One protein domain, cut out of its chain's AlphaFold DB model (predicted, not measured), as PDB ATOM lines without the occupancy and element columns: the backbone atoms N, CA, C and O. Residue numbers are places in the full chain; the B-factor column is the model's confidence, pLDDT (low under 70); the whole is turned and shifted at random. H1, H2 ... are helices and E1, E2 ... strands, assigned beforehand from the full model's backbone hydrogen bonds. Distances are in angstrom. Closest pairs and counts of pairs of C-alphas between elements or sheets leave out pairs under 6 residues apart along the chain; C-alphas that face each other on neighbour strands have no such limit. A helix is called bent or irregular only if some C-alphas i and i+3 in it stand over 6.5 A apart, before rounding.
ATOM      1  N   ALA A   4      31.423 -49.753 -37.949       85.56
ATOM      2  CA  ALA A   4      30.716 -48.620 -38.536       85.56
ATOM      3  C   ALA A   4      30.835 -48.538 -40.075       85.56
ATOM      4  O   ALA A   4      29.879 -48.126 -40.730       85.56
ATOM      5  N   LEU A   5      31.949 -48.981 -40.674       86.38
ATOM      6  CA  LEU A   5      32.098 -49.013 -42.136       86.38
ATOM      7  C   LEU A   5      31.174 -50.047 -42.780       86.38
ATOM      8  O   LEU A   5      30.594 -49.781 -43.830       86.38
ATOM      9  N   HIS A   6      30.970 -51.197 -42.129       86.44
ATOM     10  CA  HIS A   6      30.004 -52.200 -42.589       86.44
ATOM     11  C   HIS A   6      28.565 -51.671 -42.554       86.44
ATOM     12  O   HIS A   6      27.731 -52.096 -43.349       86.44
ATOM     13  N   HIS A   7      28.296 -50.701 -41.679       89.88
ATOM     14  CA  HIS A   7      27.019 -50.001 -41.578       89.88
ATOM     15  C   HIS A   7      26.921 -48.764 -42.494       89.88
ATOM     16  O   HIS A   7      25.915 -48.059 -42.464       89.88
ATOM     17  N   GLY A   8      27.936 -48.500 -43.326       89.88
ATOM     18  CA  GLY A   8      27.936 -47.411 -44.309       89.88
ATOM     19  C   GLY A   8      28.319 -46.035 -43.758       89.88
ATOM     20  O   GLY A   8      28.141 -45.036 -44.453       89.88
ATOM     21  N   TYR A   9      28.849 -45.949 -42.535       91.25
ATOM     22  CA  TYR A   9      29.353 -44.690 -41.986       91.25
ATOM     23  C   TYR A   9      30.762 -44.391 -42.510       91.25
ATOM     24  O   TYR A   9      31.675 -45.192 -42.328       91.25
ATOM     25  N   THR A  10      30.944 -43.218 -43.119       89.75
ATOM     26  CA  THR A  10      32.213 -42.795 -43.741       89.75
ATOM     27  C   THR A  10      32.855 -41.573 -43.079       89.75
ATOM     28  O   THR A  10      34.026 -41.297 -43.326       89.75
ATOM     29  N   HIS A  11      32.125 -40.847 -42.224       91.56
ATOM     30  CA  HIS A  11      32.596 -39.632 -41.552       91.56
ATOM     31  C   HIS A  11      32.687 -39.841 -40.040       91.56
ATOM     32  O   HIS A  11      31.709 -40.243 -39.409       91.56
ATOM     33  N   PHE A  12      33.838 -39.518 -39.451       91.69
ATOM     34  CA  PHE A  12      34.121 -39.764 -38.037       91.69
ATOM     35  C   PHE A  12      34.669 -38.514 -37.352       91.69
ATOM     36  O   PHE A  12      35.578 -37.875 -37.872       91.69
ATOM     37  N   PHE A  13      34.150 -38.191 -36.167       93.69
ATOM     38  CA  PHE A  13      34.738 -37.190 -35.271       93.69
ATOM     39  C   PHE A  13      35.608 -37.892 -34.243       93.69
ATOM     40  O   PHE A  13      35.154 -38.836 -33.596       93.69
ATOM     41  N   VAL A  14      36.857 -37.457 -34.109       92.56
ATOM     42  CA  VAL A  14      37.871 -38.216 -33.369       92.56
ATOM     43  C   VAL A  14      38.708 -37.253 -32.539       92.56
ATOM     44  O   VAL A  14      39.111 -36.212 -33.061       92.56
ATOM     45  N   PRO A  15      38.995 -37.563 -31.264       93.56
ATOM     46  CA  PRO A  15      39.956 -36.789 -30.493       93.56
ATOM     47  C   PRO A  15      41.285 -36.658 -31.243       93.56
ATOM     48  O   PRO A  15      41.799 -37.642 -31.770       93.56
ATOM     49  N   MET A  16      41.862 -35.458 -31.266       91.38
ATOM     50  CA  MET A  16      43.128 -35.182 -31.958       91.38
ATOM     51  C   MET A  16      44.244 -36.142 -31.514       91.38
ATOM     52  O   MET A  16      45.064 -36.562 -32.321       91.38
ATOM     53  N   GLU A  17      44.235 -36.547 -30.245       90.56
ATOM     54  CA  GLU A  17      45.197 -37.489 -29.662       90.56
ATOM     55  C   GLU A  17      45.092 -38.913 -30.239       90.56
ATOM     56  O   GLU A  17      46.084 -39.637 -30.274       90.56
ATOM     57  N   ASN A  18      43.918 -39.307 -30.741       89.56
ATOM     58  CA  ASN A  18      43.656 -40.633 -31.311       89.56
ATOM     59  C   ASN A  18      43.764 -40.668 -32.842       89.56
ATOM     60  O   ASN A  18      43.537 -41.718 -33.442       89.56
ATOM     61  N   MET A  19      44.120 -39.552 -33.492       86.56
ATOM     62  CA  MET A  19      44.228 -39.475 -34.957       86.56
ATOM     63  C   MET A  19      45.103 -40.585 -35.545       86.56
ATOM     64  O   MET A  19      44.729 -41.205 -36.539       86.56
ATOM     65  N   HIS A  20      46.220 -40.895 -34.883       82.12
ATOM     66  CA  HIS A  20      47.199 -41.877 -35.351       82.12
ATOM     67  C   HIS A  20      46.604 -43.280 -35.588       82.12
ATOM     68  O   HIS A  20      47.099 -44.027 -36.428       82.12
ATOM     69  N   GLU A  21      45.550 -43.674 -34.869       80.06
ATOM     70  CA  GLU A  21      44.922 -44.994 -35.046       80.06
ATOM     71  C   GLU A  21      44.124 -45.094 -36.354       80.06
ATOM     72  O   GLU A  21      43.990 -46.174 -36.927       80.06
ATOM     73  N   LEU A  22      43.604 -43.965 -36.835       82.56
ATOM     74  CA  LEU A  22      42.704 -43.896 -37.985       82.56
ATOM     75  C   LEU A  22      43.406 -43.449 -39.264       82.56
ATOM     76  O   LEU A  22      42.877 -43.657 -40.351       82.56
ATOM     77  N   GLU A  23      44.620 -42.908 -39.143       80.69
ATOM     78  CA  GLU A  23      45.487 -42.551 -40.268       80.69
ATOM     79  C   GLU A  23      45.776 -43.723 -41.212       80.69
ATOM     80  O   GLU A  23      46.206 -43.484 -42.326       80.69
ATOM     81  N   TYR A  24      45.551 -44.976 -40.819       79.31
ATOM     82  CA  TYR A  24      45.808 -46.147 -41.667       79.31
ATOM     83  C   TYR A  24      44.538 -46.772 -42.246       79.31
ATOM     84  O   TYR A  24      44.609 -47.806 -42.906       79.31
ATOM     85  N   ILE A  25      43.366 -46.194 -41.984       82.12
ATOM     86  CA  ILE A  25      42.098 -46.761 -42.435       82.12
ATOM     87  C   ILE A  25      41.727 -46.117 -43.772       82.12
ATOM     88  O   ILE A  25      41.556 -44.897 -43.830       82.12
ATOM     89  N   PRO A  26      41.618 -46.905 -44.854       79.75
ATOM     90  CA  PRO A  26      41.238 -46.369 -46.149       79.75
ATOM     91  C   PRO A  26      39.773 -45.924 -46.150       79.75
ATOM     92  O   PRO A  26      38.958 -46.405 -45.362       79.75
ATOM     93  N   ASP A  27      39.449 -45.019 -47.073       83.75
ATOM     94  CA  ASP A  27      38.074 -44.649 -47.430       83.75
ATOM     95  C   ASP A  27      37.219 -44.064 -46.289       83.75
ATOM     96  O   ASP A  27      35.987 -44.122 -46.325       83.75
ATOM     97  N   ILE A  28      37.861 -43.444 -45.292       88.25
ATOM     98  CA  ILE A  28      37.187 -42.675 -44.241       88.25
ATOM     99  C   ILE A  28      37.574 -41.199 -44.264       88.25
ATOM    100  O   ILE A  28      38.670 -40.812 -44.669       88.25
ATOM    101  N   VAL A  29      36.657 -40.365 -43.785       90.25
ATOM    102  CA  VAL A  29      36.852 -38.931 -43.583       90.25
ATOM    103  C   VAL A  29      36.892 -38.670 -42.086       90.25
ATOM    104  O   VAL A  29      35.895 -38.871 -41.387       90.25
ATOM    105  N   VAL A  30      38.034 -38.204 -41.588       91.12
ATOM    106  CA  VAL A  30      38.228 -37.969 -40.154       91.12
ATOM    107  C   VAL A  30      38.224 -36.477 -39.855       91.12
ATOM    108  O   VAL A  30      38.961 -35.709 -40.464       91.12
ATOM    109  N   TYR A  31      37.409 -36.066 -38.890       93.44
ATOM    110  CA  TYR A  31      37.371 -34.722 -38.329       93.44
ATOM    111  C   TYR A  31      38.038 -34.742 -36.950       93.44
ATOM    112  O   TYR A  31      37.405 -35.159 -35.971       93.44
ATOM    113  N   PRO A  32      39.308 -34.317 -36.847       92.69
ATOM    114  CA  PRO A  32      39.976 -34.224 -35.562       92.69
ATOM    115  C   PRO A  32      39.364 -33.108 -34.710       92.69
ATOM    116  O   PRO A  32      39.110 -32.002 -35.193       92.69
ATOM    117  N   ILE A  33      39.157 -33.384 -33.426       95.19
ATOM    118  CA  ILE A  33      38.629 -32.430 -32.447       95.19
ATOM    119  C   ILE A  33      39.459 -32.456 -31.161       95.19
ATOM    120  O   ILE A  33      39.926 -33.502 -30.725       95.19
ATOM    121  N   ASN A  34      39.609 -31.307 -30.514       94.94
ATOM    122  CA  ASN A  34      40.201 -31.191 -29.178       94.94
ATOM    123  C   ASN A  34      39.127 -31.280 -28.083       94.94
ATOM    124  O   ASN A  34      39.375 -31.806 -27.001       94.94
ATOM    125  N   HIS A  35      37.916 -30.784 -28.364       94.88
ATOM    126  CA  HIS A  35      36.802 -30.779 -27.417       94.88
ATOM    127  C   HIS A  35      35.469 -31.107 -28.088       94.88
ATOM    128  O   HIS A  35      35.197 -30.695 -29.214       94.88
ATOM    129  N   PHE A  36      34.578 -31.770 -27.347       94.25
ATOM    130  CA  PHE A  36      33.235 -32.121 -27.824       94.25
ATOM    131  C   PHE A  36      32.409 -30.898 -28.260       94.25
ATOM    132  O   PHE A  36      31.606 -30.982 -29.188       94.25
ATOM    133  N   SER A  37      32.636 -29.737 -27.637       96.12
ATOM    134  CA  SER A  37      31.971 -28.478 -27.997       96.12
ATOM    135  C   SER A  37      32.172 -28.083 -29.460       96.12
ATOM    136  O   SER A  37      31.296 -27.439 -30.028       96.12
ATOM    137  N   GLN A  38      33.279 -28.491 -30.088       95.81
ATOM    138  CA  GLN A  38      33.555 -28.194 -31.495       95.81
ATOM    139  C   GLN A  38      32.590 -28.916 -32.438       95.81
ATOM    140  O   GLN A  38      32.169 -28.340 -33.436       95.81
ATOM    141  N   ILE A  39      32.161 -30.137 -32.092       95.31
ATOM    142  CA  ILE A  39      31.130 -30.863 -32.850       95.31
ATOM    143  C   ILE A  39      29.834 -30.049 -32.848       95.31
ATOM    144  O   ILE A  39      29.209 -29.840 -33.886       95.31
ATOM    145  N   VAL A  40      29.447 -29.548 -31.673       95.94
ATOM    146  CA  VAL A  40      28.244 -28.728 -31.512       95.94
ATOM    147  C   VAL A  40      28.365 -27.446 -32.341       95.94
ATOM    148  O   VAL A  40      27.492 -27.160 -33.158       95.94
ATOM    149  N   SER A  41      29.462 -26.698 -32.192       96.25
ATOM    150  CA  SER A  41      29.723 -25.474 -32.960       96.25
ATOM    151  C   SER A  41      29.708 -25.704 -34.471       96.25
ATOM    152  O   SER A  41      29.162 -24.873 -35.198       96.25
ATOM    153  N   PHE A  42      30.243 -26.834 -34.933       95.12
ATOM    154  CA  PHE A  42      30.240 -27.238 -36.334       95.12
ATOM    155  C   PHE A  42      28.822 -27.429 -36.883       95.12
ATOM    156  O   PHE A  42      28.469 -26.811 -37.885       95.12
ATOM    157  N   PHE A  43      27.962 -28.189 -36.194       95.31
ATOM    158  CA  PHE A  43      26.575 -28.390 -36.638       95.31
ATOM    159  C   PHE A  43      25.721 -27.116 -36.592       95.31
ATOM    160  O   PHE A  43      24.777 -26.984 -37.367       95.31
ATOM    161  N   PHE A  44      26.061 -26.160 -35.724       95.62
ATOM    162  CA  PHE A  44      25.422 -24.840 -35.690       95.62
ATOM    163  C   PHE A  44      26.042 -23.819 -36.662       95.62
ATOM    164  O   PHE A  44      25.628 -22.661 -36.656       95.62
ATOM    165  N   GLY A  45      27.033 -24.208 -37.473       93.19
ATOM    166  CA  GLY A  45      27.696 -23.320 -38.435       93.19
ATOM    167  C   GLY A  45      28.541 -22.208 -37.797       93.19
ATOM    168  O   GLY A  45      28.811 -21.197 -38.439       93.19
ATOM    169  N   LYS A  46      28.934 -22.366 -36.527       94.38
ATOM    170  CA  LYS A  46      29.757 -21.401 -35.773       94.38
ATOM    171  C   LYS A  46      31.256 -21.660 -35.899       94.38
ATOM    172  O   LYS A  46      32.054 -20.786 -35.585       94.38
ATOM    173  N   GLU A  47      31.625 -22.862 -36.319       93.25
ATOM    174  CA  GLU A  47      33.004 -23.313 -36.458       93.25
ATOM    175  C   GLU A  47      33.115 -24.200 -37.698       93.25
ATOM    176  O   GLU A  47      32.186 -24.939 -38.024       93.25
ATOM    177  N   ILE A  48      34.244 -24.119 -38.400       92.06
ATOM    178  CA  ILE A  48      34.541 -24.971 -39.553       92.06
ATOM    179  C   ILE A  48      35.588 -25.987 -39.110       92.06
ATOM    180  O   ILE A  48      36.669 -25.607 -38.667       92.06
ATOM    181  N   LEU A  49      35.267 -27.273 -39.250       92.56
ATOM    182  CA  LEU A  49      36.208 -28.362 -39.023       92.56
ATOM    183  C   LEU A  49      36.777 -28.830 -40.358       92.56
ATOM    184  O   LEU A  49      36.033 -29.073 -41.311       92.56
ATOM    185  N   TYR A  50      38.100 -28.959 -40.416       89.75
ATOM    186  CA  TYR A  50      38.805 -29.413 -41.608       89.75
ATOM    187  C   TYR A  50      39.009 -30.927 -41.537       89.75
ATOM    188  O   TYR A  50      39.665 -31.398 -40.605       89.75
ATOM    189  N   PRO A  51      38.452 -31.697 -42.486       89.31
ATOM    190  CA  PRO A  51      38.663 -33.129 -42.515       89.31
ATOM    191  C   PRO A  51      40.082 -33.472 -42.969       89.31
ATOM    192  O   PRO A  51      40.669 -32.791 -43.814       89.31
ATOM    193  N   VAL A  52      40.588 -34.588 -42.458       86.19
ATOM    194  CA  VAL A  52      41.776 -35.269 -42.962       86.19
ATOM    195  C   VAL A  52      41.315 -36.479 -43.772       86.19
ATOM    196  O   VAL A  52      40.555 -37.312 -43.277       86.19
ATOM    197  N   THR A  53      41.766 -36.551 -45.026       69.81
ATOM    198  CA  THR A  53      41.345 -37.579 -46.002       69.81
ATOM    199  C   THR A  53      42.516 -38.379 -46.571       69.81
ATOM    200  O   THR A  53      42.377 -39.040 -47.595       69.81
ATOM    201  N   GLN A  54      43.696 -38.285 -45.962       66.81
ATOM    202  CA  GLN A  54      44.890 -38.960 -46.466       66.81
ATOM    203  C   GLN A  54      45.282 -40.083 -45.517       66.81
ATOM    204  O   GLN A  54      45.921 -39.803 -44.499       66.81
ATOM    205  N   PRO A  55      44.910 -41.338 -45.822       69.12
ATOM    206  CA  PRO A  55      45.477 -42.450 -45.099       69.12
ATOM    207  C   PRO A  55      46.977 -42.542 -45.412       69.12
ATOM    208  O   PRO A  55      47.396 -42.455 -46.568       69.12
ATOM    209  N   LYS A  56      47.798 -42.715 -44.377       72.31
ATOM    210  CA  LYS A  56      49.173 -43.191 -44.515       72.31
ATOM    211  C   LYS A  56      49.156 -44.579 -45.150       72.31
ATOM    212  O   LYS A  56      48.266 -45.387 -44.877       72.31
ATOM    213  N   ASN A  57      50.159 -44.872 -45.975       73.81
ATOM    214  CA  ASN A  57      50.285 -46.197 -46.563       73.81
ATOM    215  C   ASN A  57      50.592 -47.222 -45.456       73.81
ATOM    216  O   ASN A  57      51.571 -47.094 -44.719       73.81
TER     217      ASN A  57
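AT A GLANCE: This is residues 4 to 57 of the 119 residues of the protein "Mg_chelatase domain-containing protein" of Candidatus Gracilibacteria bacterium (UniProt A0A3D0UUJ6). A small core of two parallel strands side by side, E1 and E2, has a helix on each side: H1 packs on E2, and H2 sits farther out on the other side of the strand pair. From the end of H2 a long tail without a named element, residues 44 to 57, runs back past E2 and makes the longest axis, while residues 4 to 10 lead in to E1 as a loop. The printed part has 54 residues with two named helices and two named strands, in the order E1, H1, E2, H2; the sheet has the order E1, E2 and is parallel. The class is mixed, helices and strands, with 15 residues in the helices and 10 in the strands, under half of the printed residues. The whole is only just compact, close to loose, with a radius of gyration of the C-alphas of 11.5 A, and the C-alphas span 33 by 24 by 14 A.

HOW THE PARTS SIT: The sheet is made of E1, residues 11 to 15, and E2, residues 29 to 33. They are parallel neighbours, with 29 degrees between their N-to-C directions. C-alphas that face each other are, for instance, 13 and 31, 4.7 A apart, and 15 and 33, 5.0 A apart. Across the pair, N 31 and O 12 are 2.8 A apart and N 12 and O 29 are 2.9 A apart, both within hydrogen-bond range. Between the two strands in the chain comes H1, residues 16 to 22. E1, H1 and E2 form a strand-helix-strand unit, two parallel neighbour strands with a helix between them along the chain, and its crossover is right-handed. H1 and E2 have 4 pairs of C-alphas within 8 A, and the closest are those of Met 16 and Pro 32, 4.9 A apart. H1 is irregular: C-alphas 17 and 20 are 7.5 A apart. After E2 comes H2, residues 36 to 43. The closest C-alphas of E1 and H2 are those of Phe 13 and Ile 39, 7.7 A apart. The closest C-alphas of E2 and H2 are those of Ile 33 and Ile 39, also 7.7 A apart. H1 and H2 are apart. In H1, 0 of 3 O i to N i+4 pairs are within hydrogen-bond range, beside 3 of 4 O i to N i+3 pairs; in H2, 3 of 4 O i to N i+4 pairs are within range.

IN THESE COORDINATES: E1 begins at C-alpha 11, at (32.596, -39.632, -41.552), and measures 13.6 A from first to last C-alpha. E2, from Val 29 to Ile 33, measures 13.0 A. H1, from Met 16 to Leu 22, measures 10.6 A, and its C-alpha 16 is at (43.128, -35.182, -31.958). H2, from Phe 36 to Phe 43, measures 11.7 A and ends at C-alpha 43, at (26.575, -28.390, -36.638).

THE WHOLE: The two C-alphas farthest apart are those of Phe 44 and Asn 57, 34.5 A apart, the two ends of the stretch with no named element. The C-alphas of that stretch, residues 44 to 57, lie 6 to 18 A from the mean of all C-alphas. The first and last printed C-alphas, those of Ala 4 and Asn 57, are 21.3 A apart. The printed part has no cut. The links from E1 to H1 and from E2 to H2 are tight, the link from H1 to E2 is short with 6 residues, and no link is long. The mean pLDDT of the printed part is 88.4, and residues 53 to 55 of the model are under 70.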